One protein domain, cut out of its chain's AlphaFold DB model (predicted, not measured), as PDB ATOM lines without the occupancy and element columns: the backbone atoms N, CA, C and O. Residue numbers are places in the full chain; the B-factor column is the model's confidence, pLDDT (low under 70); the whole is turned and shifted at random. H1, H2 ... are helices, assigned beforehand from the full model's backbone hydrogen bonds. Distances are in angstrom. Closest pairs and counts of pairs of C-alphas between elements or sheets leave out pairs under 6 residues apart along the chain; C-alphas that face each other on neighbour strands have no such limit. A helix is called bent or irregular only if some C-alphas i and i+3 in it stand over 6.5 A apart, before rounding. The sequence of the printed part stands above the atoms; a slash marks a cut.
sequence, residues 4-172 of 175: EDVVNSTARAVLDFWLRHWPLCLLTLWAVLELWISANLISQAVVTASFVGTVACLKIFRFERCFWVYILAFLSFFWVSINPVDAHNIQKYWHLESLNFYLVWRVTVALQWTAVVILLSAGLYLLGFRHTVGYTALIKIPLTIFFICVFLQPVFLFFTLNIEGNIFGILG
ATOM      1  N   GLU A   4     -21.114 -33.101 -11.957       75.12
ATOM      2  CA  GLU A   4     -21.591 -32.165 -12.980       75.12
ATOM      3  C   GLU A   4     -23.084 -32.332 -13.292       75.12
ATOM      4  O   GLU A   4     -23.797 -31.337 -13.402       75.12
ATOM      5  N   ASP A   5     -23.598 -33.566 -13.340       75.31
ATOM      6  CA  ASP A   5     -25.025 -33.821 -13.579       75.31
ATOM      7  C   ASP A   5     -25.889 -33.376 -12.393       75.31
ATOM      8  O   ASP A   5     -26.981 -32.826 -12.566       75.31
ATOM      9  N   VAL A   6     -25.383 -33.549 -11.168       74.75
ATOM     10  CA  VAL A   6     -26.060 -33.079  -9.951       74.75
ATOM     11  C   VAL A   6     -26.099 -31.551  -9.924       74.75
ATOM     12  O   VAL A   6     -27.163 -30.974  -9.691       74.75
ATOM     13  N   VAL A   7     -24.987 -30.883 -10.239       77.94
ATOM     14  CA  VAL A   7     -24.912 -29.414 -10.301       77.94
ATOM     15  C   VAL A   7     -25.822 -28.855 -11.397       77.94
ATOM     16  O   VAL A   7     -26.556 -27.901 -11.162       77.94
ATOM     17  N   ASN A   8     -25.859 -29.476 -12.575       81.94
ATOM     18  CA  ASN A   8     -26.698 -29.004 -13.678       81.94
ATOM     19  C   ASN A   8     -28.200 -29.230 -13.403       81.94
ATOM     20  O   ASN A   8     -29.036 -28.385 -13.731       81.94
ATOM     21  N   SER A   9     -28.559 -30.341 -12.745       79.31
ATOM     22  CA  SER A   9     -29.946 -30.622 -12.346       79.31
ATOM     23  C   SER A   9     -30.447 -29.669 -11.254       79.31
ATOM     24  O   SER A   9     -31.562 -29.151 -11.343       79.31
ATOM     25  N   THR A  10     -29.605 -29.376 -10.262       78.06
ATOM     26  CA  THR A  10     -29.924 -28.440  -9.176       78.06
ATOM     27  C   THR A  10     -29.985 -27.006  -9.680       78.06
ATOM     28  O   THR A  10     -30.932 -26.298  -9.347       78.06
ATOM     29  N   ALA A  11     -29.060 -26.595 -10.553       79.06
ATOM     30  CA  ALA A  11     -29.097 -25.283 -11.190       79.06
ATOM     31  C   ALA A  11     -30.400 -25.073 -11.969       79.06
ATOM     32  O   ALA A  11     -31.059 -24.055 -11.777       79.06
ATOM     33  N   ARG A  12     -30.833 -26.049 -12.781       79.31
ATOM     34  CA  ARG A  12     -32.125 -25.967 -13.487       79.31
ATOM     35  C   ARG A  12     -33.310 -25.903 -12.532       79.31
ATOM     36  O   ARG A  12     -34.191 -25.080 -12.744       79.31
ATOM     37  N   ALA A  13     -33.319 -26.714 -11.475       79.06
ATOM     38  CA  ALA A  13     -34.401 -26.705 -10.492       79.06
ATOM     39  C   ALA A  13     -34.508 -25.359  -9.754       79.06
ATOM     40  O   ALA A  13     -35.609 -24.845  -9.558       79.06
ATOM     41  N   VAL A  14     -33.371 -24.763  -9.382       79.62
ATOM     42  CA  VAL A  14     -33.318 -23.431  -8.766       79.62
ATOM     43  C   VAL A  14     -33.801 -22.369  -9.746       79.62
ATOM     44  O   VAL A  14     -34.590 -21.511  -9.363       79.62
ATOM     45  N   LEU A  15     -33.379 -22.438 -11.009       80.12
ATOM     46  CA  LEU A  15     -33.738 -21.462 -12.036       80.12
ATOM     47  C   LEU A  15     -35.234 -21.528 -12.379       80.12
ATOM     48  O   LEU A  15     -35.889 -20.489 -12.432       80.12
ATOM     49  N   ASP A  16     -35.807 -22.729 -12.491       80.88
ATOM     50  CA  ASP A  16     -37.253 -22.936 -12.647       80.88
ATOM     51  C   ASP A  16     -38.039 -22.440 -11.430       80.88
ATOM     52  O   ASP A  16     -39.089 -21.805 -11.568       80.88
ATOM     53  N   PHE A  17     -37.537 -22.694 -10.219       76.75
ATOM     54  CA  PHE A  17     -38.158 -22.194  -8.997       76.75
ATOM     55  C   PHE A  17     -38.162 -20.662  -8.961       76.75
ATOM     56  O   PHE A  17     -39.202 -20.060  -8.671       76.75
ATOM     57  N   TRP A  18     -37.032 -20.045  -9.314       77.38
ATOM     58  CA  TRP A  18     -36.868 -18.597  -9.357       77.38
ATOM     59  C   TRP A  18     -37.777 -17.981 -10.418       77.38
ATOM     60  O   TRP A  18     -38.614 -17.153 -10.087       77.38
ATOM     61  N   LEU A  19     -37.749 -18.457 -11.665       72.19
ATOM     62  CA  LEU A  19     -38.641 -17.969 -12.728       72.19
ATOM     63  C   LEU A  19     -40.123 -18.040 -12.338       72.19
ATOM     64  O   LEU A  19     -40.924 -17.196 -12.744       72.19
ATOM     65  N   ARG A  20     -40.501 -19.031 -11.525       71.25
ATOM     66  CA  ARG A  20     -41.892 -19.267 -11.144       71.25
ATOM     67  C   ARG A  20     -42.343 -18.492  -9.902       71.25
ATOM     68  O   ARG A  20     -43.536 -18.192  -9.825       71.25
ATOM     69  N   HIS A  21     -41.434 -18.153  -8.982       75.00
ATOM     70  CA  HIS A  21     -41.751 -17.546  -7.676       75.00
ATOM     71  C   HIS A  21     -40.886 -16.330  -7.303       75.00
ATOM     72  O   HIS A  21     -40.951 -15.870  -6.161       75.00
ATOM     73  N   TRP A  22     -40.123 -15.767  -8.245       74.25
ATOM     74  CA  TRP A  22     -39.217 -14.642  -7.992       74.25
ATOM     75  C   TRP A  22     -39.845 -13.457  -7.234       74.25
ATOM     76  O   TRP A  22     -39.162 -12.944  -6.348       74.25
ATOM     77  N   PRO A  23     -41.120 -13.041  -7.448       71.44
ATOM     78  CA  PRO A  23     -41.674 -11.903  -6.718       71.44
ATOM     79  C   PRO A  23     -41.824 -12.222  -5.228       71.44
ATOM     80  O   PRO A  23     -41.490 -11.411  -4.374       71.44
ATOM     81  N   LEU A  24     -42.262 -13.441  -4.900       78.31
ATOM     82  CA  LEU A  24     -42.412 -13.900  -3.518       78.31
ATOM     83  C   LEU A  24     -41.051 -14.116  -2.846       78.31
ATOM     84  O   LEU A  24     -40.893 -13.793  -1.669       78.31
ATOM     85  N   CYS A  25     -40.056 -14.617  -3.581       78.06
ATOM     86  CA  CYS A  25     -38.687 -14.751  -3.081       78.06
ATOM     87  C   CYS A  25     -38.055 -13.389  -2.761       78.06
ATOM     88  O   CYS A  25     -37.431 -13.235  -1.716       78.06
ATOM     89  N   LEU A  26     -38.259 -12.378  -3.607       79.44
ATOM     90  CA  LEU A  26     -37.776 -11.024  -3.326       79.44
ATOM     91  C   LEU A  26     -38.500 -10.395  -2.130       79.44
ATOM     92  O   LEU A  26     -37.851  -9.822  -1.260       79.44
ATOM     93  N   LEU A  27     -39.825 -10.549  -2.044       81.50
ATOM     94  CA  LEU A  27     -40.612 -10.047  -0.911       81.50
ATOM     95  C   LEU A  27     -40.205 -10.707   0.413       81.50
ATOM     96  O   LEU A  27     -40.101 -10.029   1.428       81.50
ATOM     97  N   THR A  28     -39.962 -12.019   0.415       81.75
ATOM     98  CA  THR A  28     -39.513 -12.751   1.614       81.75
ATOM     99  C   THR A  28     -38.114 -12.330   2.043       81.75
ATOM    100  O   THR A  28     -37.901 -12.070   3.224       81.75
ATOM    101  N   LEU A  29     -37.177 -12.203   1.102       83.19
ATOM    102  CA  LEU A  29     -35.821 -11.738   1.391       83.19
ATOM    103  C   LEU A  29     -35.845 -10.313   1.964       83.19
ATOM    104  O   LEU A  29     -35.189 -10.039   2.969       83.19
ATOM    105  N   TRP A  30     -36.680  -9.440   1.397       82.31
ATOM    106  CA  TRP A  30     -36.890  -8.097   1.928       82.31
ATOM    107  C   TRP A  30     -37.504  -8.101   3.333       82.31
ATOM    108  O   TRP A  30     -37.057  -7.351   4.195       82.31
ATOM    109  N   ALA A  31     -38.479  -8.974   3.601       81.50
ATOM    110  CA  ALA A  31     -39.108  -9.074   4.919       81.50
ATOM    111  C   ALA A  31     -38.090  -9.468   5.992       81.50
ATOM    112  O   ALA A  31     -38.079  -8.890   7.074       81.50
ATOM    113  N   VAL A  32     -37.216 -10.430   5.678       83.00
ATOM    114  CA  VAL A  32     -36.139 -10.859   6.579       83.00
ATOM    115  C   VAL A  32     -35.175  -9.705   6.852       83.00
ATOM    116  O   VAL A  32     -34.805  -9.489   8.004       83.00
ATOM    117  N   LEU A  33     -34.815  -8.933   5.824       80.69
ATOM    118  CA  LEU A  33     -33.942  -7.772   5.980       80.69
ATOM    119  C   LEU A  33     -34.592  -6.665   6.830       80.69
ATOM    120  O   LEU A  33     -33.955  -6.152   7.747       80.69
ATOM    121  N   GLU A  34     -35.861  -6.323   6.585       77.62
ATOM    122  CA  GLU A  34     -36.577  -5.340   7.411       77.62
ATOM    123  C   GLU A  34     -36.717  -5.805   8.861       77.62
ATOM    124  O   GLU A  34     -36.533  -5.005   9.776       77.62
ATOM    125  N   LEU A  35     -37.014  -7.085   9.094       81.00
ATOM    126  CA  LEU A  35     -37.103  -7.635  10.447       81.00
ATOM    127  C   LEU A  35     -35.752  -7.600  11.167       81.00
ATOM    128  O   LEU A  35     -35.724  -7.307  12.359       81.00
ATOM    129  N   TRP A  36     -34.653  -7.843  10.449       78.81
ATOM    130  CA  TRP A  36     -33.299  -7.768  10.995       78.81
ATOM    131  C   TRP A  36     -32.918  -6.349  11.435       78.81
ATOM    132  O   TRP A  36     -32.276  -6.163  12.465       78.81
ATOM    133  N   ILE A  37     -33.320  -5.339  10.659       76.56
ATOM    134  CA  ILE A  37     -32.995  -3.926  10.916       76.56
ATOM    135  C   ILE A  37     -33.983  -3.292  11.916       76.56
ATOM    136  O   ILE A  37     -33.706  -2.253  12.517       76.56
ATOM    137  N   SER A  38     -35.147  -3.906  12.122       72.25
ATOM    138  CA  SER A  38     -36.203  -3.381  12.984       72.25
ATOM    139  C   SER A  38     -35.823  -3.433  14.468       72.25
ATOM    140  O   SER A  38     -35.789  -4.496  15.088       72.25
ATOM    141  N   ALA A  39     -35.611  -2.254  15.056       68.50
ATOM    142  CA  ALA A  39     -35.161  -2.107  16.440       68.50
ATOM    143  C   ALA A  39     -36.250  -2.377  17.501       68.50
ATOM    144  O   ALA A  39     -35.919  -2.728  18.630       68.50
ATOM    145  N   ASN A  40     -37.539  -2.222  17.162       76.75
ATOM    146  CA  ASN A  40     -38.642  -2.250  18.131       76.75
ATOM    147  C   ASN A  40     -39.719  -3.298  17.790       76.75
ATOM    148  O   ASN A  40     -40.033  -3.555  16.628       76.75
ATOM    149  N   LEU A  41     -40.379  -3.836  18.821       77.75
ATOM    150  CA  LEU A  41     -41.484  -4.804  18.685       77.75
ATOM    151  C   LEU A  41     -42.635  -4.283  17.808       77.75
ATOM    152  O   LEU A  41     -43.184  -5.018  16.992       77.75
ATOM    153  N   ILE A  42     -42.974  -2.996  17.932       75.56
ATOM    154  CA  ILE A  42     -44.059  -2.377  17.155       75.56
ATOM    155  C   ILE A  42     -43.699  -2.318  15.664       75.56
ATOM    156  O   ILE A  42     -44.534  -2.632  14.820       75.56
ATOM    157  N   SER A  43     -42.454  -1.974  15.317       72.31
ATOM    158  CA  SER A  43     -42.020  -1.968  13.916       72.31
ATOM    159  C   SER A  43     -41.976  -3.385  13.344       72.31
ATOM    160  O   SER A  43     -42.439  -3.591  12.228       72.31
ATOM    161  N   GLN A  44     -41.537  -4.386  14.117       79.25
ATOM    162  CA  GLN A  44     -41.595  -5.792  13.695       79.25
ATOM    163  C   GLN A  44     -43.032  -6.263  13.433       79.25
ATOM    164  O   GLN A  44     -43.284  -6.932  12.429       79.25
ATOM    165  N   ALA A  45     -43.986  -5.876  14.285       80.50
ATOM    166  CA  ALA A  45     -45.397  -6.198  14.097       80.50
ATOM    167  C   ALA A  45     -45.962  -5.575  12.810       80.50
ATOM    168  O   ALA A  45     -46.634  -6.265  12.047       80.50
ATOM    169  N   VAL A  46     -45.640  -4.307  12.525       77.81
ATOM    170  CA  VAL A  46     -46.071  -3.625  11.291       77.81
ATOM    171  C   VAL A  46     -45.474  -4.287  10.050       77.81
ATOM    172  O   VAL A  46     -46.210  -4.558   9.101       77.81
ATOM    173  N   VAL A  47     -44.177  -4.604  10.056       80.50
ATOM    174  CA  VAL A  47     -43.505  -5.296   8.941       80.50
ATOM    175  C   VAL A  47     -44.132  -6.666   8.702       80.50
ATOM    176  O   VAL A  47     -44.502  -6.992   7.575       80.50
ATOM    177  N   THR A  48     -44.330  -7.444   9.768       81.94
ATOM    178  CA  THR A  48     -44.912  -8.790   9.683       81.94
ATOM    179  C   THR A  48     -46.351  -8.741   9.180       81.94
ATOM    180  O   THR A  48     -46.702  -9.471   8.255       81.94
ATOM    181  N   ALA A  49     -47.182  -7.850   9.728       83.12
ATOM    182  CA  ALA A  49     -48.566  -7.676   9.292       83.12
ATOM    183  C   ALA A  49     -48.648  -7.235   7.823       83.12
ATOM    184  O   ALA A  49     -49.469  -7.752   7.067       83.12
ATOM    185  N   SER A  50     -47.762  -6.332   7.397       82.81
ATOM    186  CA  SER A  50     -47.715  -5.839   6.016       82.81
ATOM    187  C   SER A  50     -47.235  -6.914   5.043       82.81
ATOM    188  O   SER A  50     -47.804  -7.063   3.961       82.81
ATOM    189  N   PHE A  51     -46.244  -7.716   5.437       83.75
ATOM    190  CA  PHE A  51     -45.761  -8.854   4.660       83.75
ATOM    191  C   PHE A  51     -46.832  -9.942   4.523       83.75
ATOM    192  O   PHE A  51     -47.154 -10.353   3.408       83.75
ATOM    193  N   VAL A  52     -47.436 -10.372   5.636       85.38
ATOM    194  CA  VAL A  52     -48.505 -11.384   5.632       85.38
ATOM    195  C   VAL A  52     -49.703 -10.886   4.830       85.38
ATOM    196  O   VAL A  52     -50.218 -11.629   3.998       85.38
ATOM    197  N   GLY A  53     -50.103  -9.624   5.009       82.12
ATOM    198  CA  GLY A  53     -51.162  -8.988   4.227       82.12
ATOM    199  C   GLY A  53     -50.846  -8.964   2.732       82.12
ATOM    200  O   GLY A  53     -51.698  -9.325   1.921       82.12
ATOM    201  N   THR A  54     -49.605  -8.643   2.362       82.62
ATOM    202  CA  THR A  54     -49.136  -8.655   0.969       82.62
ATOM    203  C   THR A  54     -49.202 -10.058   0.372       82.62
ATOM    204  O   THR A  54     -49.821 -10.254  -0.673       82.62
ATOM    205  N   VAL A  55     -48.625 -11.059   1.041       83.88
ATOM    206  CA  VAL A  55     -48.612 -12.446   0.552       83.88
ATOM    207  C   VAL A  55     -50.028 -13.014   0.476       83.88
ATOM    208  O   VAL A  55     -50.382 -13.633  -0.526       83.88
ATOM    209  N   ALA A  56     -50.857 -12.778   1.495       82.94
ATOM    210  CA  ALA A  56     -52.245 -13.219   1.508       82.94
ATOM    211  C   ALA A  56     -53.042 -12.578   0.365       82.94
ATOM    212  O   ALA A  56     -53.701 -13.296  -0.381       82.94
ATOM    213  N   CYS A  57     -52.937 -11.261   0.162       81.69
ATOM    214  CA  CYS A  57     -53.631 -10.579  -0.931       81.69
ATOM    215  C   CYS A  57     -53.148 -11.070  -2.304       81.69
ATOM    216  O   CYS A  57     -53.968 -11.368  -3.172       81.69
ATOM    217  N   LEU A  58     -51.836 -11.238  -2.494       81.50
ATOM    218  CA  LEU A  58     -51.277 -11.755  -3.745       81.50
ATOM    219  C   LEU A  58     -51.763 -13.181  -4.046       81.50
ATOM    220  O   LEU A  58     -52.166 -13.443  -5.182       81.50
ATOM    221  N   LYS A  59     -51.798 -14.069  -3.040       80.88
ATOM    222  CA  LYS A  59     -52.284 -15.452  -3.189       80.88
ATOM    223  C   LYS A  59     -53.790 -15.527  -3.419       80.88
ATOM    224  O   LYS A  59     -54.236 -16.180  -4.361       80.88
ATOM    225  N   ILE A  60     -54.582 -14.856  -2.581       79.62
ATOM    226  CA  ILE A  60     -56.053 -14.907  -2.626       79.62
ATOM    227  C   ILE A  60     -56.569 -14.303  -3.935       79.62
ATOM    228  O   ILE A  60     -57.503 -14.829  -4.539       79.62
ATOM    229  N   PHE A  61     -55.953 -13.217  -4.407       75.38
ATOM    230  CA  PHE A  61     -56.380 -12.535  -5.627       75.38
ATOM    231  C   PHE A  61     -55.612 -12.969  -6.879       75.38
ATOM    232  O   PHE A  61     -55.917 -12.492  -7.970       75.38
ATOM    233  N   ARG A  62     -54.663 -13.910  -6.746       75.12
ATOM    234  CA  ARG A  62     -53.817 -14.442  -7.830       75.12
ATOM    235  C   ARG A  62     -53.059 -13.348  -8.600       75.12
ATOM    236  O   ARG A  62     -52.756 -13.511  -9.779       75.12
ATOM    237  N   PHE A  63     -52.720 -12.246  -7.926       72.00
ATOM    238  CA  PHE A  63     -51.961 -11.126  -8.496       72.00
ATOM    239  C   PHE A  63     -50.442 -11.315  -8.423       72.00
ATOM    240  O   PHE A  63     -49.702 -10.418  -8.815       72.00
ATOM    241  N   GLU A  64     -49.966 -12.486  -7.993       71.44
ATOM    242  CA  GLU A  64     -48.541 -12.818  -7.836       71.44
ATOM    243  C   GLU A  64     -47.683 -12.421  -9.049       71.44
ATOM    244  O   GLU A  64     -46.564 -11.942  -8.885       71.44
ATOM    245  N   ARG A  65     -48.231 -12.579 -10.265       66.50
ATOM    246  CA  ARG A  65     -47.554 -12.308 -11.545       66.50
ATOM    247  C   ARG A  65     -47.992 -11.013 -12.226       66.50
ATOM    248  O   ARG A  65     -47.533 -10.719 -13.327       66.50
ATOM    249  N   CYS A  66     -48.908 -10.258 -11.623       75.56
ATOM    250  CA  CYS A  66     -49.409  -9.035 -12.228       75.56
ATOM    251  C   CYS A  66     -48.390  -7.912 -12.025       75.56
ATOM    252  O   CYS A  66     -48.427  -7.197 -11.025       75.56
ATOM    253  N   PHE A  67     -47.480  -7.761 -12.991       71.94
ATOM    254  CA  PHE A  67     -46.419  -6.750 -12.945       71.94
ATOM    255  C   PHE A  67     -46.971  -5.331 -12.717       71.94
ATOM    256  O   PHE A  67     -46.401  -4.552 -11.958       71.94
ATOM    257  N   TRP A  68     -48.152  -5.040 -13.270       73.62
ATOM    258  CA  TRP A  68     -48.855  -3.767 -13.108       73.62
ATOM    259  C   TRP A  68     -49.163  -3.392 -11.656       73.62
ATOM    260  O   TRP A  68     -49.134  -2.210 -11.332       73.62
ATOM    261  N   VAL A  69     -49.424  -4.363 -10.773       76.38
ATOM    262  CA  VAL A  69     -49.695  -4.079  -9.352       76.38
ATOM    263  C   VAL A  69     -48.435  -3.550  -8.663       76.38
ATOM    264  O   VAL A  69     -48.516  -2.607  -7.878       76.38
ATOM    265  N   TYR A  70     -47.267  -4.093  -9.009       75.06
ATOM    266  CA  TYR A  70     -45.986  -3.624  -8.482       75.06
ATOM    267  C   TYR A  70     -45.594  -2.259  -9.066       75.06
ATOM    268  O   TYR A  70     -45.126  -1.406  -8.320       75.06
ATOM    269  N   ILE A  71     -45.852  -2.011 -10.360       77.12
ATOM    270  CA  ILE A  71     -45.658  -0.678 -10.964       77.12
ATOM    271  C   ILE A  71     -46.560   0.356 -10.279       77.12
ATOM    272  O   ILE A  71     -46.093   1.432  -9.918       77.12
ATOM    273  N   LEU A  72     -47.843   0.045 -10.081       77.75
ATOM    274  CA  LEU A  72     -48.783   0.941  -9.399       77.75
ATOM    275  C   LEU A  72     -48.353   1.226  -7.959       77.75
ATOM    276  O   LEU A  72     -48.489   2.353  -7.490       77.75
ATOM    277  N   ALA A  73     -47.817   0.225  -7.259       75.81
ATOM    278  CA  ALA A  73     -47.254   0.427  -5.934       75.81
ATOM    279  C   ALA A  73     -45.990   1.302  -5.973       75.81
ATOM    280  O   ALA A  73     -45.825   2.144  -5.100       75.81
ATOM    281  N   PHE A  74     -45.132   1.169  -6.986       74.50
ATOM    282  CA  PHE A  74     -43.946   2.015  -7.159       74.50
ATOM    283  C   PHE A  74     -44.307   3.475  -7.483       74.50
ATOM    284  O   PHE A  74     -43.753   4.399  -6.895       74.50
ATOM    285  N   LEU A  75     -45.303   3.691  -8.350       76.38
ATOM    286  CA  LEU A  75     -45.821   5.021  -8.697       76.38
ATOM    287  C   LEU A  75     -46.378   5.788  -7.491       76.38
ATOM    288  O   LEU A  75     -46.366   7.018  -7.508       76.38
ATOM    289  N   SER A  76     -46.804   5.082  -6.434       69.88
ATOM    290  CA  SER A  76     -47.265   5.704  -5.184       69.88
ATOM    291  C   SER A  76     -46.284   6.721  -4.619       69.88
ATOM    292  O   SER A  76     -46.695   7.755  -4.097       69.88
ATOM    293  N   PHE A  77     -44.990   6.442  -4.771       65.88
ATOM    294  CA  PHE A  77     -43.932   7.203  -4.136       65.88
ATOM    295  C   PHE A  77     -43.693   8.559  -4.809       65.88
ATOM    296  O   PHE A  77     -43.392   9.532  -4.131       65.88
ATOM    297  N   PHE A  78     -43.874   8.647  -6.130       66.50
ATOM    298  CA  PHE A  78     -43.728   9.913  -6.860       66.50
ATOM    299  C   PHE A  78     -44.925  10.842  -6.676       66.50
ATOM    300  O   PHE A  78     -44.793  12.055  -6.808       66.50
ATOM    301  N   TRP A  79     -46.107  10.278  -6.417       64.88
ATOM    302  CA  TRP A  79     -47.346  11.048  -6.408       64.88
ATOM    303  C   TRP A  79     -47.723  11.562  -5.018       64.88
ATOM    304  O   TRP A  79     -48.281  12.649  -4.885       64.88
ATOM    305  N   VAL A  80     -47.444  10.778  -3.976       60.38
ATOM    306  CA  VAL A  80     -47.859  11.090  -2.608       60.38
ATOM    307  C   VAL A  80     -46.653  11.550  -1.798       60.38
ATOM    308  O   VAL A  80     -46.016  10.775  -1.091       60.38
ATOM    309  N   SER A  81     -46.368  12.847  -1.880       57.69
ATOM    310  CA  SER A  81     -45.489  13.532  -0.934       57.69
ATOM    311  C   SER A  81     -46.352  14.177   0.144       57.69
ATOM    312  O   SER A  81     -46.775  15.326   0.007       57.69
ATOM    313  N   ILE A  82     -46.630  13.452   1.230       55.91
ATOM    314  CA  ILE A  82     -47.094  14.116   2.458       55.91
ATOM    315  C   ILE A  82     -45.964  15.049   2.912       55.91
ATOM    316  O   ILE A  82     -44.801  14.806   2.606       55.91
ATOM    317  N   ASN A  83     -46.286  16.149   3.586       57.47
ATOM    318  CA  ASN A  83     -45.292  16.994   4.237       57.47
ATOM    319  C   ASN A  83     -45.079  16.458   5.669       57.47
ATOM    320  O   ASN A  83     -46.071  16.183   6.347       57.47
ATOM    321  N   PRO A  84     -43.847  16.302   6.191       58.22
ATOM    322  CA  PRO A  84     -43.603  15.759   7.539       58.22
ATOM    323  C   PRO A  84     -44.390  16.476   8.653       58.22
ATOM    324  O   PRO A  84     -44.738  15.862   9.661       58.22
ATOM    325  N   VAL A  85     -44.740  17.747   8.442       56.97
ATOM    326  CA  VAL A  85     -45.580  18.559   9.338       56.97
ATOM    327  C   VAL A  85     -47.008  18.004   9.468       56.97
ATOM    328  O   VAL A  85     -47.548  17.936  10.573       56.97
ATOM    329  N   ASP A  86     -47.608  17.538   8.372       62.53
ATOM    330  CA  ASP A  86     -48.983  17.025   8.367       62.53
ATOM    331  C   ASP A  86     -49.084  15.671   9.069       62.53
ATOM    332  O   ASP A  86     -50.058  15.393   9.769       62.53
ATOM    333  N   ALA A  87     -48.044  14.845   8.968       59.81
ATOM    334  CA  ALA A  87     -47.992  13.574   9.677       59.81
ATOM    335  C   ALA A  87     -47.861  13.743  11.192       59.81
ATOM    336  O   ALA A  87     -48.422  12.947  11.945       59.81
ATOM    337  N   HIS A  88     -47.184  14.799  11.650       60.59
ATOM    338  CA  HIS A  88     -47.102  15.096  13.077       60.59
ATOM    339  C   HIS A  88     -48.458  15.563  13.628       60.59
ATOM    340  O   HIS A  88     -48.876  15.142  14.709       60.59
ATOM    341  N   ASN A  89     -49.201  16.342  12.837       66.19
ATOM    342  CA  ASN A  89     -50.575  16.719  13.160       66.19
ATOM    343  C   ASN A  89     -51.498  15.493  13.208       66.19
ATOM    344  O   ASN A  89     -52.258  15.346  14.161       66.19
ATOM    345  N   ILE A  90     -51.399  14.575  12.242       66.25
ATOM    346  CA  ILE A  90     -52.188  13.333  12.220       66.25
ATOM    347  C   ILE A  90     -51.866  12.451  13.430       66.25
ATOM    348  O   ILE A  90     -52.782  11.938  14.071       66.25
ATOM    349  N   GLN A  91     -50.587  12.330  13.799       66.50
ATOM    350  CA  GLN A  91     -50.165  11.588  14.988       66.50
ATOM    351  C   GLN A  91     -50.816  12.137  16.264       66.50
ATOM    352  O   GLN A  91     -51.312  11.361  17.085       66.50
ATOM    353  N   LYS A  92     -50.859  13.466  16.402       65.94
ATOM    354  CA  LYS A  92     -51.486  14.152  17.536       65.94
ATOM    355  C   LYS A  92     -53.011  14.003  17.530       65.94
ATOM    356  O   LYS A  92     -53.599  13.729  18.569       65.94
ATOM    357  N   TYR A  93     -53.647  14.123  16.363       69.06
ATOM    358  CA  TYR A  93     -55.096  13.952  16.203       69.06
ATOM    359  C   TYR A  93     -55.574  12.528  16.509       69.06
ATOM    360  O   TYR A  93     -56.683  12.347  17.000       69.06
ATOM    361  N   TRP A  94     -54.753  11.518  16.215       63.44
ATOM    362  CA  TRP A  94     -55.098  10.108  16.421       63.44
ATOM    363  C   TRP A  94     -54.626   9.562  17.774       63.44
ATOM    364  O   TRP A  94     -54.769   8.368  18.027       63.44
ATOM    365  N   HIS A  95     -54.072  10.413  18.646       66.56
ATOM    366  CA  HIS A  95     -53.482  10.020  19.932       66.56
ATOM    367  C   HIS A  95     -52.427   8.901  19.805       66.56
ATOM    368  O   HIS A  95     -52.248   8.084  20.706       66.56
ATOM    369  N   LEU A  96     -51.692   8.870  18.688       62.84
ATOM    370  CA  LEU A  96     -50.658   7.869  18.391       62.84
ATOM    371  C   LEU A  96     -49.266   8.337  18.853       62.84
ATOM    372  O   LEU A  96     -48.252   8.043  18.220       62.84
ATOM    373  N   GLU A  97     -49.198   9.082  19.957       63.84
ATOM    374  CA  GLU A  97     -47.949   9.653  20.491       63.84
ATOM    375  C   GLU A  97     -46.942   8.574  20.922       63.84
ATOM    376  O   GLU A  97     -45.738   8.808  20.910       63.84
ATOM    377  N   SER A  98     -47.420   7.365  21.232       63.09
ATOM    378  CA  SER A  98     -46.581   6.205  21.553       63.09
ATOM    379  C   SER A  98     -45.989   5.500  20.326       63.09
ATOM    380  O   SER A  98     -45.075   4.685  20.474       63.09
ATOM    381  N   LEU A  99     -46.488   5.780  19.113       62.12
ATOM    382  CA  LEU A  99     -45.958   5.198  17.882       62.12
ATOM    383  C   LEU A  99     -44.818   6.039  17.310       62.12
ATOM    384  O   LEU A  99     -44.833   7.266  17.329       62.12
ATOM    385  N   ASN A 100     -43.842   5.353  16.717       70.19
ATOM    386  CA  ASN A 100     -42.742   6.007  16.027       70.19
ATOM    387  C   ASN A 100     -43.274   6.827  14.834       70.19
ATOM    388  O   ASN A 100     -44.004   6.291  13.995       70.19
ATOM    389  N   PHE A 101     -42.868   8.096  14.732       69.88
ATOM    390  CA  PHE A 101     -43.255   9.020  13.659       69.88
ATOM    391  C   PHE A 101     -43.056   8.409  12.265       69.88
ATOM    392  O   PHE A 101     -43.922   8.525  11.400       69.88
ATOM    393  N   TYR A 102     -41.963   7.663  12.067       72.25
ATOM    394  CA  TYR A 102     -41.676   6.979  10.803       72.25
ATOM    395  C   TYR A 102     -42.735   5.926  10.424       72.25
ATOM    396  O   TYR A 102     -43.066   5.766   9.251       72.25
ATOM    397  N   LEU A 103     -43.306   5.218  11.403       70.00
ATOM    398  CA  LEU A 103     -44.368   4.239  11.152       70.00
ATOM    399  C   LEU A 103     -45.688   4.930  10.811       70.00
ATOM    400  O   LEU A 103     -46.377   4.505   9.886       70.00
ATOM    401  N   VAL A 104     -46.020   6.009  11.527       72.75
ATOM    402  CA  VAL A 104     -47.218   6.815  11.247       72.75
ATOM    403  C   VAL A 104     -47.126   7.403   9.843       72.75
ATOM    404  O   VAL A 104     -48.058   7.259   9.054       72.75
ATOM    405  N   TRP A 105     -45.973   7.967   9.486       74.19
ATOM    406  CA  TRP A 105     -45.678   8.442   8.138       74.19
ATOM    407  C   TRP A 105     -45.943   7.380   7.071       74.19
ATOM    408  O   TRP A 105     -46.713   7.607   6.136       74.19
ATOM    409  N   ARG A 106     -45.348   6.197   7.250       74.94
ATOM    410  CA  ARG A 106     -45.446   5.062   6.326       74.94
ATOM    411  C   ARG A 106     -46.902   4.668   6.069       74.94
ATOM    412  O   ARG A 106     -47.352   4.603   4.929       74.94
ATOM    413  N   VAL A 107     -47.676   4.486   7.136       76.50
ATOM    414  CA  VAL A 107     -49.095   4.112   7.031       76.50
ATOM    415  C   VAL A 107     -49.924   5.218   6.377       76.50
ATOM    416  O   VAL A 107     -50.782   4.927   5.547       76.50
ATOM    417  N   THR A 108     -49.659   6.481   6.706       75.06
ATOM    418  CA  THR A 108     -50.440   7.616   6.191       75.06
ATOM    419  C   THR A 108     -50.226   7.817   4.690       75.06
ATOM    420  O   THR A 108     -51.196   7.993   3.952       75.06
ATOM    421  N   VAL A 109     -48.979   7.720   4.214       74.56
ATOM    422  CA  VAL A 109     -48.653   7.784   2.778       74.56
ATOM    423  C   VAL A 109     -49.328   6.638   2.022       74.56
ATOM    424  O   VAL A 109     -49.979   6.863   1.001       74.56
ATOM    425  N   ALA A 110     -49.246   5.413   2.553       78.31
ATOM    426  CA  ALA A 110     -49.901   4.264   1.942       78.31
ATOM    427  C   ALA A 110     -51.432   4.424   1.894       78.31
ATOM    428  O   ALA A 110     -52.043   4.137   0.866       78.31
ATOM    429  N   LEU A 111     -52.055   4.931   2.965       80.25
ATOM    430  CA  LEU A 111     -53.493   5.217   3.006       80.25
ATOM    431  C   LEU A 111     -53.903   6.220   1.922       80.25
ATOM    432  O   LEU A 111     -54.852   5.971   1.179       80.25
ATOM    433  N   GLN A 112     -53.175   7.326   1.781       77.06
ATOM    434  CA  GLN A 112     -53.481   8.325   0.757       77.06
ATOM    435  C   GLN A 112     -53.367   7.754  -0.655       77.06
ATOM    436  O   GLN A 112     -54.264   7.960  -1.475       77.06
ATOM    437  N   TRP A 113     -52.322   6.971  -0.934       79.88
ATOM    438  CA  TRP A 113     -52.203   6.334  -2.240       79.88
ATOM    439  C   TRP A 113     -53.340   5.355  -2.509       79.88
ATOM    440  O   TRP A 113     -53.901   5.331  -3.603       79.88
ATOM    441  N   THR A 114     -53.756   4.585  -1.503       80.19
ATOM    442  CA  THR A 114     -54.899   3.686  -1.680       80.19
ATOM    443  C   THR A 114     -56.190   4.431  -1.956       80.19
ATOM    444  O   THR A 114     -56.968   3.965  -2.782       80.19
ATOM    445  N   ALA A 115     -56.399   5.609  -1.362       78.69
ATOM    446  CA  ALA A 115     -57.539   6.457  -1.686       78.69
ATOM    447  C   ALA A 115     -57.497   6.926  -3.152       78.69
ATOM    448  O   ALA A 115     -58.513   6.860  -3.843       78.69
ATOM    449  N   VAL A 116     -56.321   7.310  -3.662       80.12
ATOM    450  CA  VAL A 116     -56.128   7.661  -5.082       80.12
ATOM    451  C   VAL A 116     -56.430   6.469  -5.994       80.12
ATOM    452  O   VAL A 116     -57.137   6.611  -6.989       80.12
ATOM    453  N   VAL A 117     -55.969   5.272  -5.634       80.00
ATOM    454  CA  VAL A 117     -56.239   4.033  -6.380       80.00
ATOM    455  C   VAL A 117     -57.723   3.656  -6.339       80.00
ATOM    456  O   VAL A 117     -58.275   3.211  -7.348       80.00
ATOM    457  N   ILE A 118     -58.403   3.855  -5.208       80.38
ATOM    458  CA  ILE A 118     -59.857   3.674  -5.091       80.38
ATOM    459  C   ILE A 118     -60.574   4.644  -6.029       80.38
ATOM    460  O   ILE A 118     -61.433   4.214  -6.791       80.38
ATOM    461  N   LEU A 119     -60.193   5.922  -6.040       80.56
ATOM    462  CA  LEU A 119     -60.779   6.923  -6.934       80.56
ATOM    463  C   LEU A 119     -60.534   6.595  -8.413       80.56
ATOM    464  O   LEU A 119     -61.465   6.670  -9.210       80.56
ATOM    465  N   LEU A 120     -59.322   6.169  -8.778       78.69
ATOM    466  CA  LEU A 120     -58.981   5.742 -10.139       78.69
ATOM    467  C   LEU A 120     -59.783   4.511 -10.572       78.69
ATOM    468  O   LEU A 120     -60.354   4.485 -11.661       78.69
ATOM    469  N   SER A 121     -59.862   3.497  -9.711       74.50
ATOM    470  CA  SER A 121     -60.613   2.269  -9.993       74.50
ATOM    471  C   SER A 121     -62.125   2.513 -10.058       74.50
ATOM    472  O   SER A 121     -62.788   2.002 -10.961       74.50
ATOM    473  N   ALA A 122     -62.670   3.354  -9.174       73.69
ATOM    474  CA  ALA A 122     -64.062   3.788  -9.213       73.69
ATOM    475  C   ALA A 122     -64.359   4.642 -10.455       73.69
ATOM    476  O   ALA A 122     -65.395   4.453 -11.090       73.69
ATOM    477  N   GLY A 123     -63.439   5.527 -10.847       72.31
ATOM    478  CA  GLY A 123     -63.539   6.337 -12.060       72.31
ATOM    479  C   GLY A 123     -63.605   5.477 -13.320       72.31
ATOM    480  O   GLY A 123     -64.508   5.650 -14.135       72.31
ATOM    481  N   LEU A 124     -62.726   4.478 -13.442       70.75
ATOM    482  CA  LEU A 124     -62.753   3.508 -14.544       70.75
ATOM    483  C   LEU A 124     -64.057   2.695 -14.573       70.75
ATOM    484  O   LEU A 124     -64.604   2.434 -15.646       70.75
ATOM    485  N   TYR A 125     -64.581   2.325 -13.402       67.00
ATOM    486  CA  TYR A 125     -65.845   1.599 -13.281       67.00
ATOM    487  C   TYR A 125     -67.065   2.451 -13.673       67.00
ATOM    488  O   TYR A 125     -67.985   1.949 -14.322       67.00
ATOM    489  N   LEU A 126     -67.081   3.738 -13.308       68.69
ATOM    490  CA  LEU A 126     -68.162   4.674 -13.636       68.69
ATOM    491  C   LEU A 126     -68.131   5.130 -15.103       68.69
ATOM    492  O   LEU A 126     -69.194   5.315 -15.690       68.69
ATOM    493  N   LEU A 127     -66.949   5.235 -15.721       66.12
ATOM    494  CA  LEU A 127     -66.758   5.656 -17.121       66.12
ATOM    495  C   LEU A 127     -67.111   4.583 -18.173       66.12
ATOM    496  O   LEU A 127     -66.810   4.749 -19.351       66.12
ATOM    497  N   GLY A 128     -67.782   3.494 -17.785       55.50
ATOM    498  CA  GLY A 128     -68.393   2.558 -18.737       55.50
ATOM    499  C   GLY A 128     -67.644   1.242 -18.960       55.50
ATOM    500  O   GLY A 128     -68.158   0.379 -19.666       55.50
ATOM    501  N   PHE A 129     -66.518   0.990 -18.283       56.72
ATOM    502  CA  PHE A 129     -65.848  -0.325 -18.295       56.72
ATOM    503  C   PHE A 129     -66.492  -1.350 -17.338       56.72
ATOM    504  O   PHE A 129     -65.842  -2.272 -16.839       56.72
ATOM    505  N   ARG A 130     -67.806  -1.229 -17.093       55.38
ATOM    506  CA  ARG A 130     -68.586  -2.157 -16.252       55.38
ATOM    507  C   ARG A 130     -68.521  -3.609 -16.733       55.38
ATOM    508  O   ARG A 130     -68.666  -4.517 -15.922       55.38
ATOM    509  N   HIS A 131     -68.294  -3.833 -18.029       54.69
ATOM    510  CA  HIS A 131     -68.178  -5.175 -18.607       54.69
ATOM    511  C   HIS A 131     -66.836  -5.868 -18.325       54.69
ATOM    512  O   HIS A 131     -66.757  -7.088 -18.431       54.69
ATOM    513  N   THR A 132     -65.794  -5.120 -17.955       56.28
ATOM    514  CA  THR A 132     -64.427  -5.639 -17.784       56.28
ATOM    515  C   THR A 132     -63.983  -5.700 -16.324       56.28
ATOM    516  O   THR A 132     -63.117  -6.508 -15.989       56.28
ATOM    517  N   VAL A 133     -64.572  -4.892 -15.437       56.66
ATOM    518  CA  VAL A 133     -64.152  -4.781 -14.032       56.66
ATOM    519  C   VAL A 133     -65.307  -5.152 -13.103       56.66
ATOM    520  O   VAL A 133     -66.242  -4.381 -12.904       56.66
ATOM    521  N   GLY A 134     -65.252  -6.352 -12.519       63.75
ATOM    522  CA  GLY A 134     -66.249  -6.800 -11.543       63.75
ATOM    523  C   GLY A 134     -66.178  -6.013 -10.229       63.75
ATOM    524  O   GLY A 134     -65.100  -5.598  -9.810       63.75
ATOM    525  N   TYR A 135     -67.310  -5.882  -9.525       64.88
ATOM    526  CA  TYR A 135     -67.422  -5.133  -8.259       64.88
ATOM    527  C   TYR A 135     -66.383  -5.548  -7.202       64.88
ATOM    528  O   TYR A 135     -65.891  -4.728  -6.436       64.88
ATOM    529  N   THR A 136     -65.976  -6.820  -7.194       68.19
ATOM    530  CA  THR A 136     -64.951  -7.299  -6.256       68.19
ATOM    531  C   THR A 136     -63.552  -6.752  -6.556       68.19
ATOM    532  O   THR A 136     -62.759  -6.607  -5.631       68.19
ATOM    533  N   ALA A 137     -63.225  -6.402  -7.803       65.56
ATOM    534  CA  ALA A 137     -61.914  -5.853  -8.156       65.56
ATOM    535  C   ALA A 137     -61.676  -4.455  -7.555       65.56
ATOM    536  O   ALA A 137     -60.537  -4.137  -7.213       65.56
ATOM    537  N   LEU A 138     -62.749  -3.681  -7.334       70.50
ATOM    538  CA  LEU A 138     -62.710  -2.351  -6.706       70.50
ATOM    539  C   LEU A 138     -62.178  -2.374  -5.271       70.50
ATOM    540  O   LEU A 138     -61.648  -1.375  -4.815       70.50
ATOM    541  N   ILE A 139     -62.308  -3.498  -4.563       74.62
ATOM    542  CA  ILE A 139     -61.813  -3.643  -3.184       74.62
ATOM    543  C   ILE A 139     -60.488  -4.408  -3.168       74.62
ATOM    544  O   ILE A 139     -59.563  -4.056  -2.439       74.62
ATOM    545  N   LYS A 140     -60.362  -5.438  -4.012       79.12
ATOM    546  CA  LYS A 140     -59.174  -6.300  -4.062       79.12
ATOM    547  C   LYS A 140     -57.911  -5.537  -4.460       79.12
ATOM    548  O   LYS A 140     -56.867  -5.725  -3.837       79.12
ATOM    549  N   ILE A 141     -57.996  -4.692  -5.489       76.75
ATOM    550  CA  ILE A 141     -56.837  -3.974  -6.034       76.75
ATOM    551  C   ILE A 141     -56.292  -2.950  -5.022       76.75
ATOM    552  O   ILE A 141     -55.106  -3.045  -4.697       76.75
ATOM    553  N   PRO A 142     -57.107  -2.044  -4.443       77.44
ATOM    554  CA  PRO A 142     -56.601  -1.099  -3.452       77.44
ATOM    555  C   PRO A 142     -56.084  -1.766  -2.184       77.44
ATOM    556  O   PRO A 142     -55.063  -1.339  -1.661       77.44
ATOM    557  N   LEU A 143     -56.737  -2.834  -1.709       81.19
ATOM    558  CA  LEU A 143     -56.277  -3.553  -0.521       81.19
ATOM    559  C   LEU A 143     -54.896  -4.184  -0.749       81.19
ATOM    560  O   LEU A 143     -54.018  -4.091   0.103       81.19
ATOM    561  N   THR A 144     -54.680  -4.782  -1.925       81.62
ATOM    562  CA  THR A 144     -53.375  -5.353  -2.290       81.62
ATOM    563  C   THR A 144     -52.313  -4.257  -2.373       81.62
ATOM    564  O   THR A 144     -51.217  -4.422  -1.842       81.62
ATOM    565  N   ILE A 145     -52.648  -3.121  -2.991       81.00
ATOM    566  CA  ILE A 145     -51.736  -1.980  -3.111       81.00
ATOM    567  C   ILE A 145     -51.426  -1.375  -1.741       81.00
ATOM    568  O   ILE A 145     -50.278  -1.025  -1.510       81.00
ATOM    569  N   PHE A 146     -52.382  -1.326  -0.809       83.62
ATOM    570  CA  PHE A 146     -52.139  -0.855   0.555       83.62
ATOM    571  C   PHE A 146     -51.002  -1.625   1.218       83.62
ATOM    572  O   PHE A 146     -49.997  -1.039   1.615       83.62
ATOM    573  N   PHE A 147     -51.143  -2.950   1.299       82.25
ATOM    574  CA  PHE A 147     -50.169  -3.793   1.982       82.25
ATOM    575  C   PHE A 147     -48.809  -3.775   1.285       82.25
ATOM    576  O   PHE A 147     -47.790  -3.689   1.967       82.25
ATOM    577  N   ILE A 148     -48.795  -3.778  -0.053       82.50
ATOM    578  CA  ILE A 148     -47.562  -3.678  -0.840       82.50
ATOM    579  C   ILE A 148     -46.885  -2.329  -0.607       82.50
ATOM    580  O   ILE A 148     -45.685  -2.305  -0.363       82.50
ATOM    581  N   CYS A 149     -47.621  -1.217  -0.657       80.81
ATOM    582  CA  CYS A 149     -47.063   0.114  -0.447       80.81
ATOM    583  C   CYS A 149     -46.502   0.254   0.959       80.81
ATOM    584  O   CYS A 149     -45.356   0.665   1.080       80.81
ATOM    585  N   VAL A 150     -47.244  -0.157   1.998       80.44
ATOM    586  CA  VAL A 150     -46.697  -0.167   3.360       80.44
ATOM    587  C   VAL A 150     -45.431  -1.018   3.374       80.44
ATOM    588  O   VAL A 150     -44.383  -0.518   3.745       80.44
ATOM    589  N   PHE A 151     -45.454  -2.259   2.895       80.38
ATOM    590  CA  PHE A 151     -44.300  -3.157   2.971       80.38
ATOM    591  C   PHE A 151     -43.061  -2.685   2.176       80.38
ATOM    592  O   PHE A 151     -41.949  -2.732   2.694       80.38
ATOM    593  N   LEU A 152     -43.228  -2.173   0.956       78.62
ATOM    594  CA  LEU A 152     -42.124  -1.768   0.072       78.62
ATOM    595  C   LEU A 152     -41.707  -0.300   0.189       78.62
ATOM    596  O   LEU A 152     -40.709   0.084  -0.417       78.62
ATOM    597  N   GLN A 153     -42.388   0.519   0.989       75.00
ATOM    598  CA  GLN A 153     -42.032   1.932   1.151       75.00
ATOM    599  C   GLN A 153     -40.540   2.218   1.428       75.00
ATOM    600  O   GLN A 153     -40.013   3.149   0.816       75.00
ATOM    601  N   PRO A 154     -39.819   1.456   2.279       70.69
ATOM    602  CA  PRO A 154     -38.398   1.714   2.501       70.69
ATOM    603  C   PRO A 154     -37.536   1.364   1.282       70.69
ATOM    604  O   PRO A 154     -36.546   2.046   1.029       70.69
ATOM    605  N   VAL A 155     -37.933   0.363   0.487       73.12
ATOM    606  CA  VAL A 155     -37.284   0.047  -0.799       73.12
ATOM    607  C   VAL A 155     -37.434   1.220  -1.752       73.12
ATOM    608  O   VAL A 155     -36.457   1.660  -2.351       73.12
ATOM    609  N   PHE A 156     -38.653   1.748  -1.878       70.81
ATOM    610  CA  PHE A 156     -38.933   2.869  -2.771       70.81
ATOM    611  C   PHE A 156     -38.138   4.112  -2.374       70.81
ATOM    612  O   PHE A 156     -37.539   4.744  -3.237       70.81
ATOM    613  N   LEU A 157     -38.033   4.396  -1.075       69.25
ATOM    614  CA  LEU A 157     -37.233   5.509  -0.571       69.25
ATOM    615  C   LEU A 157     -35.742   5.342  -0.903       69.25
ATOM    616  O   LEU A 157     -35.109   6.290  -1.360       69.25
ATOM    617  N   PHE A 158     -35.194   4.133  -0.749       72.06
ATOM    618  CA  PHE A 158     -33.809   3.849  -1.126       72.06
ATOM    619  C   PHE A 158     -33.565   4.038  -2.630       72.06
ATOM    620  O   PHE A 158     -32.571   4.650  -3.023       72.06
ATOM    621  N   PHE A 159     -34.466   3.546  -3.485       72.06
ATOM    622  CA  PHE A 159     -34.346   3.726  -4.934       72.06
ATOM    623  C   PHE A 159     -34.426   5.197  -5.340       72.06
ATOM    624  O   PHE A 159     -33.614   5.639  -6.148       72.06
ATOM    625  N   THR A 160     -35.353   5.962  -4.767       67.44
ATOM    626  CA  THR A 160     -35.520   7.376  -5.114       67.44
ATOM    627  C   THR A 160     -34.329   8.214  -4.682       67.44
ATOM    628  O   THR A 160     -33.829   8.971  -5.500       67.44
ATOM    629  N   LEU A 161     -33.795   8.023  -3.470       70.62
ATOM    630  CA  LEU A 161     -32.585   8.736  -3.038       70.62
ATOM    631  C   LEU A 161     -31.393   8.467  -3.967       70.62
ATOM    632  O   LEU A 161     -30.629   9.377  -4.278       70.62
ATOM    633  N   ASN A 162     -31.249   7.227  -4.447       72.94
ATOM    634  CA  ASN A 162     -30.222   6.896  -5.433       72.94
ATOM    635  C   ASN A 162     -30.488   7.572  -6.784       72.94
ATOM    636  O   ASN A 162     -29.556   8.085  -7.393       72.94
ATOM    637  N   ILE A 163     -31.737   7.584  -7.260       73.25
ATOM    638  CA  ILE A 163     -32.111   8.224  -8.530       73.25
ATOM    639  C   ILE A 163     -31.911   9.740  -8.451       73.25
ATOM    640  O   ILE A 163     -31.274  10.303  -9.334       73.25
ATOM    641  N   GLU A 164     -32.403  10.391  -7.398       70.50
ATOM    642  CA  GLU A 164     -32.232  11.822  -7.148       70.50
ATOM    643  C   GLU A 164     -30.751  12.182  -7.077       70.50
ATOM    644  O   GLU A 164     -30.307  13.040  -7.834       70.50
ATOM    645  N   GLY A 165     -29.958  11.477  -6.263       68.00
ATOM    646  CA  GLY A 165     -28.517  11.712  -6.162       68.00
ATOM    647  C   GLY A 165     -27.790  11.565  -7.502       68.00
ATOM    648  O   GLY A 165     -26.908  12.360  -7.820       68.00
ATOM    649  N   ASN A 166     -28.198  10.599  -8.329       70.62
ATOM    650  CA  ASN A 166     -27.615  10.398  -9.653       70.62
ATOM    651  C   ASN A 166     -28.058  11.485 -10.649       70.62
ATOM    652  O   ASN A 166     -27.246  11.967 -11.429       70.62
ATOM    653  N   ILE A 167     -29.319  11.928 -10.597       68.94
ATOM    654  CA  ILE A 167     -29.832  13.040 -11.412       68.94
ATOM    655  C   ILE A 167     -29.131  14.352 -11.036       68.94
ATOM    656  O   ILE A 167     -28.684  15.068 -11.928       68.94
ATOM    657  N   PHE A 168     -28.980  14.653  -9.744       66.38
ATOM    658  CA  PHE A 168     -28.246  15.830  -9.268       66.38
ATOM    659  C   PHE A 168     -26.764  15.774  -9.662       66.38
ATOM    660  O   PHE A 168     -26.227  16.774 -10.140       66.38
ATOM    661  N   GLY A 169     -26.138  14.595  -9.569       65.62
ATOM    662  CA  GLY A 169     -24.774  14.361 -10.048       65.62
ATOM    663  C   GLY A 169     -24.616  14.566 -11.559       65.62
ATOM    664  O   GLY A 169     -23.659  15.201 -11.996       65.62
ATOM    665  N   ILE A 170     -25.577  14.104 -12.367       68.31
ATOM    666  CA  ILE A 170     -25.594  14.303 -13.828       68.31
ATOM    667  C   ILE A 170     -25.850  15.774 -14.196       68.31
ATOM    668  O   ILE A 170     -25.273  16.277 -15.159       68.31
ATOM    669  N   LEU A 171     -26.686  16.482 -13.434       68.44
ATOM    670  CA  LEU A 171     -26.980  17.908 -13.624       68.44
ATOM    671  C   LEU A 171     -25.886  18.835 -13.064       68.44
ATOM    672  O   LEU A 171     -26.009  20.053 -13.181       68.44
ATOM    673  N   GLY A 172     -24.823  18.287 -12.461       52.25
ATOM    674  CA  GLY A 172     -23.717  19.057 -11.886       52.25
ATOM    675  C   GLY A 172     -24.105  19.899 -10.666       52.25
ATOM    676  O   GLY A 172     -23.329  20.748 -10.230       52.25
TER     677      GLY A 172
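What this domain is: This is residues 4 to 172 of the 175 residues of an uncharacterized protein of Desulfovibrio sp. G11 (UniProt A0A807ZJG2). Arm H6a forms the core between helices H2 and H5, with H3 crossing it steeply and arm H1b side by side with H2. H4 packs crosswise on H5, while residues 4 to 16 and 161 to 172 stick out as arms. The printed part has 169 residues with six named helices, H1 to H6 in order, no named strand, and is all helix. It is only just loose, close to compact, with a radius of gyration of the C-alphas of 18.8 A, and spans 63 by 47 by 43 A.

Where its parts are: H1, residues 4 to 37, was assigned as one helix by its hydrogen bonds but is bent: C-alphas 20 and 23 are 8.6 A apart. Its arms are H1a, residues 4 to 20, 24.1 A, beginning at C-alpha 4 (-21.591, -32.165, -12.980), and H1b, residues 23 to 37, 21.2 A. H2 is residues 41 to 61, 29.5 A; H3 67 to 79; H4 84 to 93; H5 101 to 126, 37.2 A. H6, residues 137 to 170, likewise one helix by its hydrogen bonds, is bent, with C-alphas 151 and 154 7.7 A apart; H6a is 137 to 151, and H6b is 154 to 170, ending at C-alpha 170 (-25.594, 14.303, -13.828).

How they stand to each other: H1a touches no helix. H1b and H2, a hairpin, touch at a shallow tilt of 7 degrees, closest C-alphas Leu 35 and Gln 44, 5.8 A. H2 touches H6a, Thr 54 to Phe 147, C-alphas 5.1 A. H3 touches H6a at a steep tilt of 64 degrees, Ala 73 to Cys 149, C-alphas 5.5 A. H4 touches H5, about perpendicular at 87 degrees, Ala 87 to Trp 105, C-alphas 5.8 A. H5 and H6a, a hairpin, touch at 22 degrees, a shallow tilt, Thr 114 to Pro 142, C-alphas 5.4 A. H6b only just touches H3, with 3 pairs of C-alphas within 8 A. Every O i to N i+4 pair is within hydrogen-bond range in H1a, H1b, H2, H4, H5 and H6b; H3 has 7 of 9, H6a 10 of 11.

The domain as a whole: The C-alphas of Glu 4 and Tyr 93 are farthest apart, 64.0 A. The printed part has no cut and no long link. Its mean pLDDT is 73.3, with residues 76 to 99 and 125 to 137 among those under 70.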